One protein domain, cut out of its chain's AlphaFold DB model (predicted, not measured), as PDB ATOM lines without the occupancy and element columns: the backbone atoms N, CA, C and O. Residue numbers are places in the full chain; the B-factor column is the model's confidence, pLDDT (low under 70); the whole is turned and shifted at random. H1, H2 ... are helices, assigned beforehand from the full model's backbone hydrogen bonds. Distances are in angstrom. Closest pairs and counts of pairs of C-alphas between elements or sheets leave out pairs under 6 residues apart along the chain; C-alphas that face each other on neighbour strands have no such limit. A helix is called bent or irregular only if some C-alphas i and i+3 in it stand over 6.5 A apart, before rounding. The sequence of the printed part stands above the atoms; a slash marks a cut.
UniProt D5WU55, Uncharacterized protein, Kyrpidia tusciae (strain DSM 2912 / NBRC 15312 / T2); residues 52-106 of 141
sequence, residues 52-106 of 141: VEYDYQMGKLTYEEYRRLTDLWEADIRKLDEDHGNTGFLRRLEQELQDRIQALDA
ATOM      1  N   VAL A  52       2.165  37.737 -43.654       79.12
ATOM      2  CA  VAL A  52       2.145  38.910 -42.755       79.12
ATOM      3  C   VAL A  52       1.102  39.944 -43.201       79.12
ATOM      4  O   VAL A  52       0.362  40.479 -42.374       79.12
ATOM      5  N   GLU A  53       1.011  40.212 -44.506       75.00
ATOM      6  CA  GLU A  53       0.000  41.111 -45.076       75.00
ATOM      7  C   GLU A  53      -1.418  40.570 -44.851       75.00
ATOM      8  O   GLU A  53      -2.312  41.301 -44.420       75.00
ATOM      9  N   TYR A  54      -1.618  39.270 -45.075       78.69
ATOM     10  CA  TYR A  54      -2.897  38.608 -44.847       78.69
ATOM     11  C   TYR A  54      -3.306  38.656 -43.371       78.69
ATOM     12  O   TYR A  54      -4.450  38.975 -43.047       78.69
ATOM     13  N   ASP A  55      -2.377  38.404 -42.452       76.88
ATOM     14  CA  ASP A  55      -2.644  38.452 -41.017       76.88
ATOM     15  C   ASP A  55      -2.972  39.870 -40.523       76.88
ATOM     16  O   ASP A  55      -3.808  40.027 -39.627       76.88
ATOM     17  N   TYR A  56      -2.398  40.908 -41.137       73.31
ATOM     18  CA  TYR A  56      -2.799  42.292 -40.887       73.31
ATOM     19  C   TYR A  56      -4.206  42.596 -41.419       73.31
ATOM     20  O   TYR A  56      -5.033  43.133 -40.679       73.31
ATOM     21  N   GLN A  57      -4.526  42.195 -42.654       72.12
ATOM     22  CA  GLN A  57      -5.865  42.391 -43.235       72.12
ATOM     23  C   GLN A  57      -6.959  41.658 -42.451       72.12
ATOM     24  O   GLN A  57      -8.055  42.183 -42.256       72.12
ATOM     25  N   MET A  58      -6.641  40.477 -41.923       77.44
ATOM     26  CA  MET A  58      -7.531  39.700 -41.059       77.44
ATOM     27  C   MET A  58      -7.626  40.255 -39.628       77.44
ATOM     28  O   MET A  58      -8.329  39.680 -38.794       77.44
ATOM     29  N   GLY A  59      -6.916  41.346 -39.318       81.94
ATOM     30  CA  GLY A  59      -6.895  41.978 -38.000       81.94
ATOM     31  C   GLY A  59      -6.220  41.134 -36.916       81.94
ATOM     32  O   GLY A  59      -6.446  41.381 -35.731       81.94
ATOM     33  N   LYS A  60      -5.423  40.127 -37.296       81.88
ATOM     34  CA  LYS A  60      -4.647  39.302 -36.357       81.88
ATOM     35  C   LYS A  60      -3.393  40.019 -35.873       81.88
ATOM     36  O   LYS A  60      -2.949  39.759 -34.759       81.88
ATOM     37  N   LEU A  61      -2.841  40.897 -36.708       79.56
ATOM     38  CA  LEU A  61      -1.707  41.750 -36.380       79.56
ATOM     39  C   LEU A  61      -2.177  43.184 -36.159       79.56
ATOM     40  O   LEU A  61      -2.973  43.728 -36.927       79.56
ATOM     41  N   THR A  62      -1.642  43.821 -35.124       82.75
ATOM     42  CA  THR A  62      -1.774  45.270 -34.967       82.75
ATOM     43  C   THR A  62      -0.883  45.994 -35.975       82.75
ATOM     44  O   THR A  62       0.116  45.455 -36.449       82.75
ATOM     45  N   TYR A  63      -1.204  47.253 -36.282       81.00
ATOM     46  CA  TYR A  63      -0.398  48.062 -37.204       81.00
ATOM     47  C   TYR A  63       1.071  48.196 -36.760       81.00
ATOM     48  O   TYR A  63       1.974  48.220 -37.592       81.00
ATOM     49  N   GLU A  64       1.328  48.252 -35.450       82.94
ATOM     50  CA  GLU A  64       2.692  48.325 -34.918       82.94
ATOM     51  C   GLU A  64       3.472  47.019 -35.119       82.94
ATOM     52  O   GLU A  64       4.665  47.061 -35.414       82.94
ATOM     53  N   GLU A  65       2.813  45.869 -34.969       77.81
ATOM     54  CA  GLU A  65       3.416  44.550 -35.195       77.81
ATOM     55  C   GLU A  65       3.650  44.299 -36.679       77.81
ATOM     56  O   GLU A  65       4.744  43.881 -37.053       77.81
ATOM     57  N   TYR A  66       2.664  44.638 -37.514       77.69
ATOM     58  CA  TYR A  66       2.797  44.624 -38.965       77.69
ATOM     59  C   TYR A  66       4.016  45.442 -39.394       77.69
ATOM     60  O   TYR A  66       4.916  44.907 -40.030       77.69
ATOM     61  N   ARG A  67       4.122  46.697 -38.937       80.94
ATOM     62  CA  ARG A  67       5.245  47.576 -39.280       80.94
ATOM     63  C   ARG A  67       6.599  47.011 -38.844       80.94
ATOM     64  O   ARG A  67       7.540  47.046 -39.625       80.94
ATOM     65  N   ARG A  68       6.707  46.465 -37.626       81.94
ATOM     66  CA  ARG A  68       7.964  45.847 -37.157       81.94
ATOM     67  C   ARG A  68       8.355  44.631 -37.986       81.94
ATOM     68  O   ARG A  68       9.538  44.450 -38.256       81.94
ATOM     69  N   LEU A  69       7.383  43.798 -38.354       78.44
ATOM     70  CA  LEU A  69       7.625  42.646 -39.214       78.44
ATOM     71  C   LEU A  69       8.074  43.124 -40.593       78.44
ATOM     72  O   LEU A  69       9.127  42.698 -41.045       78.44
ATOM     73  N   THR A  70       7.376  44.082 -41.204       79.62
ATOM     74  CA  THR A  70       7.779  44.673 -42.488       79.62
ATOM     75  C   THR A  70       9.203  45.239 -42.451       79.62
ATOM     76  O   THR A  70       9.963  45.007 -43.386       79.62
ATOM     77  N   ASP A  71       9.594  45.916 -41.369       83.38
ATOM     78  CA  ASP A  71      10.939  46.488 -41.225       83.38
ATOM     79  C   ASP A  71      12.033  45.402 -41.131       83.38
ATOM     80  O   ASP A  71      13.097  45.532 -41.739       83.38
ATOM     81  N   LEU A  72      11.785  44.315 -40.386       80.62
ATOM     82  CA  LEU A  72      12.704  43.166 -40.299       80.62
ATOM     83  C   LEU A  72      12.866  42.479 -41.656       80.62
ATOM     84  O   LEU A  72      13.972  42.162 -42.089       80.62
ATOM     85  N   TRP A  73      11.750  42.326 -42.348       77.88
ATOM     86  CA  TRP A  73      11.669  41.751 -43.674       77.88
ATOM     87  C   TRP A  73      12.419  42.545 -44.737       77.88
ATOM     88  O   TRP A  73      13.158  41.988 -45.547       77.88
ATOM     89  N   GLU A  74      12.268  43.865 -44.728       77.06
ATOM     90  CA  GLU A  74      12.972  44.746 -45.652       77.06
ATOM     91  C   GLU A  74      14.493  44.735 -45.405       77.06
ATOM     92  O   GLU A  74      15.280  44.906 -46.342       77.06
ATOM     93  N   ALA A  75      14.923  44.502 -44.161       82.38
ATOM     94  CA  ALA A  75      16.331  44.310 -43.829       82.38
ATOM     95  C   ALA A  75      16.879  42.982 -44.379       82.38
ATOM     96  O   ALA A  75      17.973  42.966 -44.948       82.38
ATOM     97  N   ASP A  76      16.113  41.893 -44.274       76.38
ATOM     98  CA  ASP A  76      16.504  40.588 -44.815       76.38
ATOM     99  C   ASP A  76      16.567  40.593 -46.348       76.38
ATOM    100  O   ASP A  76      17.495  40.026 -46.928       76.38
ATOM    101  N   ILE A  77      15.657  41.308 -47.019       72.62
ATOM    102  CA  ILE A  77      15.712  41.470 -48.477       72.62
ATOM    103  C   ILE A  77      16.911  42.328 -48.901       72.62
ATOM    104  O   ILE A  77      17.588  41.985 -49.869       72.62
ATOM    105  N   ARG A  78      17.217  43.414 -48.178       74.25
ATOM    106  CA  ARG A  78      18.422  44.225 -48.443       74.25
ATOM    107  C   ARG A  78      19.694  43.396 -48.347       74.25
ATOM    108  O   ARG A  78      20.570  43.516 -49.195       74.25
ATOM    109  N   LYS A  79      19.768  42.526 -47.345       75.62
ATOM    110  CA  LYS A  79      20.892  41.610 -47.175       75.62
ATOM    111  C   LYS A  79      20.988  40.604 -48.325       75.62
ATOM    112  O   LYS A  79      22.085  40.328 -48.794       75.62
ATOM    113  N   LEU A  80      19.850  40.104 -48.813       70.44
ATOM    114  CA  LEU A  80      19.810  39.232 -49.991       70.44
ATOM    115  C   LEU A  80      20.299  39.953 -51.260       70.44
ATOM    116  O   LEU A  80      21.044  39.376 -52.047       70.44
ATOM    117  N   ASP A  81      19.903  41.214 -51.447       70.38
ATOM    118  CA  ASP A  81      20.318  42.035 -52.591       70.38
ATOM    119  C   ASP A  81      21.827  42.343 -52.553       70.38
ATOM    120  O   ASP A  81      22.512  42.223 -53.570       70.38
ATOM    121  N   GLU A  82      22.376  42.646 -51.370       73.12
ATOM    122  CA  GLU A  82      23.820  42.824 -51.154       73.12
ATOM    123  C   GLU A  82      24.612  41.537 -51.417       73.12
ATOM    124  O   GLU A  82      25.648  41.573 -52.086       73.12
ATOM    125  N   ASP A  83      24.112  40.396 -50.935       68.50
ATOM    126  CA  ASP A  83      24.772  39.103 -51.103       68.50
ATOM    127  C   ASP A  83      24.739  38.627 -52.567       68.50
ATOM    128  O   ASP A  83      25.575  37.807 -52.959       68.50
ATOM    129  N   HIS A  84      23.749  39.041 -53.372       63.12
ATOM    130  CA  HIS A  84      23.488  38.459 -54.702       63.12
ATOM    131  C   HIS A  84      23.625  39.459 -55.863       63.12
ATOM    132  O   HIS A  84      23.566  39.055 -57.026       63.12
ATOM    133  N   GLY A  85      23.868  40.747 -55.585       57.44
ATOM    134  CA  GLY A  85      24.106  41.791 -56.592       57.44
ATOM    135  C   GLY A  85      22.945  41.991 -57.572       57.44
ATOM    136  O   GLY A  85      23.148  42.484 -58.686       57.44
ATOM    137  N   ASN A  86      21.737  41.568 -57.197       59.16
ATOM    138  CA  ASN A  86      20.616  41.381 -58.107       59.16
ATOM    139  C   ASN A  86      19.588  42.512 -57.969       59.16
ATOM    140  O   ASN A  86      18.438  42.293 -57.594       59.16
ATOM    141  N   THR A  87      19.986  43.721 -58.386       58.25
ATOM    142  CA  THR A  87      19.209  44.985 -58.308       58.25
ATOM    143  C   THR A  87      17.796  44.980 -58.928       58.25
ATOM    144  O   THR A  87      17.087  45.986 -58.878       58.25
ATOM    145  N   GLY A  88      17.357  43.880 -59.548       61.19
ATOM    146  CA  GLY A  88      16.012  43.716 -60.108       61.19
ATOM    147  C   GLY A  88      15.048  42.899 -59.243       61.19
ATOM    148  O   GLY A  88      13.850  42.895 -59.535       61.19
ATOM    149  N   PHE A  89      15.542  42.223 -58.201       67.00
ATOM    150  CA  PHE A  89      14.772  41.288 -57.382       67.00
ATOM    151  C   PHE A  89      13.621  41.976 -56.645       67.00
ATOM    152  O   PHE A  89      12.459  41.654 -56.878       67.00
ATOM    153  N   LEU A  90      13.943  43.004 -55.854       62.97
ATOM    154  CA  LEU A  90      12.976  43.810 -55.103       62.97
ATOM    155  C   LEU A  90      11.821  44.307 -55.976       62.97
ATOM    156  O   LEU A  90      10.657  44.194 -55.606       62.97
ATOM    157  N   ARG A  91      12.149  44.802 -57.173       67.19
ATOM    158  CA  ARG A  91      11.168  45.350 -58.110       67.19
ATOM    159  C   ARG A  91      10.247  44.276 -58.688       67.19
ATOM    160  O   ARG A  91       9.057  44.521 -58.858       67.19
ATOM    161  N   ARG A  92      10.783  43.097 -59.014       68.38
ATOM    162  CA  ARG A  92       9.985  41.971 -59.521       68.38
ATOM    163  C   ARG A  92       9.079  41.406 -58.428       68.38
ATOM    164  O   ARG A  92       7.921  41.097 -58.689       68.38
ATOM    165  N   LEU A  93       9.612  41.331 -57.215       67.62
ATOM    166  CA  LEU A  93       8.949  40.800 -56.038       67.62
ATOM    167  C   LEU A  93       7.792  41.694 -55.583       67.62
ATOM    168  O   LEU A  93       6.692  41.214 -55.332       67.62
ATOM    169  N   GLU A  94       8.014  43.007 -55.547       68.81
ATOM    170  CA  GLU A  94       6.970  43.999 -55.283       68.81
ATOM    171  C   GLU A  94       5.841  43.928 -56.319       68.81
ATOM    172  O   GLU A  94       4.666  43.934 -55.953       68.81
ATOM    173  N   GLN A  95       6.192  43.786 -57.600       76.00
ATOM    174  CA  GLN A  95       5.216  43.685 -58.680       76.00
ATOM    175  C   GLN A  95       4.366  42.408 -58.579       76.00
ATOM    176  O   GLN A  95       3.144  42.481 -58.688       76.00
ATOM    177  N   GLU A  96       4.979  41.252 -58.304       70.88
ATOM    178  CA  GLU A  96       4.239  39.996 -58.133       70.88
ATOM    179  C   GLU A  96       3.325  40.023 -56.898       70.88
ATOM    180  O   GLU A  96       2.198  39.521 -56.935       70.88
ATOM    181  N   LEU A  97       3.774  40.653 -55.811       67.75
ATOM    182  CA  LEU A  97       2.965  40.804 -54.605       67.75
ATOM    183  C   LEU A  97       1.731  41.677 -54.871       67.75
ATOM    184  O   LEU A  97       0.620  41.337 -54.460       67.75
ATOM    185  N   GLN A  98       1.907  42.773 -55.610       72.81
ATOM    186  CA  GLN A  98       0.822  43.677 -55.975       72.81
ATOM    187  C   GLN A  98      -0.207  43.003 -56.896       72.81
ATOM    188  O   GLN A  98      -1.412  43.182 -56.698       72.81
ATOM    189  N   ASP A  99       0.249  42.167 -57.831       77.25
ATOM    190  CA  ASP A  99      -0.624  41.364 -58.692       77.25
ATOM    191  C   ASP A  99      -1.446  40.347 -57.878       77.25
ATOM    192  O   ASP A  99      -2.647  40.182 -58.112       77.25
ATOM    193  N   ARG A 100      -0.843  39.693 -56.873       68.44
ATOM    194  CA  ARG A 100      -1.552  38.734 -56.003       68.44
ATOM    195  C   ARG A 100      -2.566  39.406 -55.082       68.44
ATOM    196  O   ARG A 100      -3.663  38.874 -54.918       68.44
ATOM    197  N   ILE A 101      -2.241  40.572 -54.526       69.00
ATOM    198  CA  ILE A 101      -3.181  41.354 -53.708       69.00
ATOM    199  C   ILE A 101      -4.382  41.784 -54.556       69.00
ATOM    200  O   ILE A 101      -5.522  41.562 -54.152       69.00
ATOM    201  N   GLN A 102      -4.156  42.308 -55.766       70.25
ATOM    202  CA  GLN A 102      -5.252  42.648 -56.680       70.25
ATOM    203  C   GLN A 102      -6.092  41.427 -57.063       70.25
ATOM    204  O   GLN A 102      -7.314  41.527 -57.176       70.25
ATOM    205  N   ALA A 103      -5.463  40.264 -57.252       72.69
ATOM    206  CA  ALA A 103      -6.179  39.031 -57.553       72.69
ATOM    207  C   ALA A 103      -7.073  38.568 -56.390       72.69
ATOM    208  O   ALA A 103      -8.162  38.050 -56.642       72.69
ATOM    209  N   LEU A 104      -6.642  38.759 -55.139       62.50
ATOM    210  CA  LEU A 104      -7.436  38.456 -53.947       62.50
ATOM    211  C   LEU A 104      -8.594  39.446 -53.776       62.50
ATOM    212  O   LEU A 104      -9.737  39.011 -53.643       62.50
ATOM    213  N   ASP A 105      -8.331  40.746 -53.912       62.19
ATOM    214  CA  ASP A 105      -9.340  41.808 -53.798       62.19
ATOM    215  C   ASP A 105     -10.419  41.687 -54.897       62.19
ATOM    216  O   ASP A 105     -11.626  41.742 -54.650       62.19
ATOM    217  N   ALA A 106     -10.015  41.354 -56.131       63.88
ATOM    218  CA  ALA A 106     -10.940  41.067 -57.231       63.88
ATOM    219  C   ALA A 106     -11.803  39.812 -57.001       63.88
ATOM    220  O   ALA A 106     -12.866  39.665 -57.617       63.88
TER     221      ALA A 106
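What this domain is: This is residues 52 to 106 of the 141 residues of an uncharacterized protein of Kyrpidia tusciae (strain DSM 2912 / NBRC 15312 / T2) (UniProt D5WU55). Picture a thin, flat V made of two long helices, H2 and H3, which meet near the turn between them and spread apart toward its mouth, with the short helix H1 folded back along the first part of H2 inside that mouth. The V is loosely formed: H2 and H3 meet through a few residues beside their link, and residues 91 to 96 of H3 stand free. The printed part has 55 residues, with three named helices in the order H1, H2, H3 and no named strand, and its class is all helix. The whole is loose, with a radius of gyration of the C-alphas of 13.1 A, and the C-alphas span 36 by 27 by 9 A.

How they stand to each other: Start at H1, residues 52 to 57, and pass over the tight link of five residues to H2, residues 63 to 84. H1 and H2 touch, and the closest C-alphas, those of Tyr 56 and Tyr 66, are 6.4 A apart. Their lines stand at a shallow tilt of 29 degrees, and they run opposite ways as a helical hairpin. On H2, look at residues 63 to 69, which alone touch H1. A tight link of four residues then leads to H3, residues 89 to 106. H2 and H3 only just touch, with 3 pairs of C-alphas within 8 A; the closest are those of Asp 81 and Phe 89, 7.4 A apart. H2 touches H3 with residues 77 to 81 alone, and H3 touches H2 with residues 89 to 90 alone. H2 and H3 form a second helical hairpin, running opposite ways at a steep tilt of 38 degrees. H1 and H3 are apart. In H1, H2 and H3 each backbone O i to N i+4 pair is within hydrogen-bond range.

Where its parts are: Find C-alpha 52 at (2.145, 38.910, -42.755), where H1 begins; it runs to Gln 57. H2 begins at Tyr 63, with its C-alpha at (-0.398, 48.062, -37.204), and runs 31.1 A from first to last C-alpha, to His 84. H3 runs 25.7 A from Phe 89 to Ala 106, whose C-alpha is at (-10.940, 41.067, -57.231). No helix is bent.

The domain as a whole: The two C-alphas farthest apart are those of Asp 83 and Ala 106, 36.3 A. The printed part has no cut, and both links are tight. The mean pLDDT of the printed part is 73.0; look for low confidence, under 70, at residues 83 to 94, residue 97, residues 100 to 101 and residues 104 to 106.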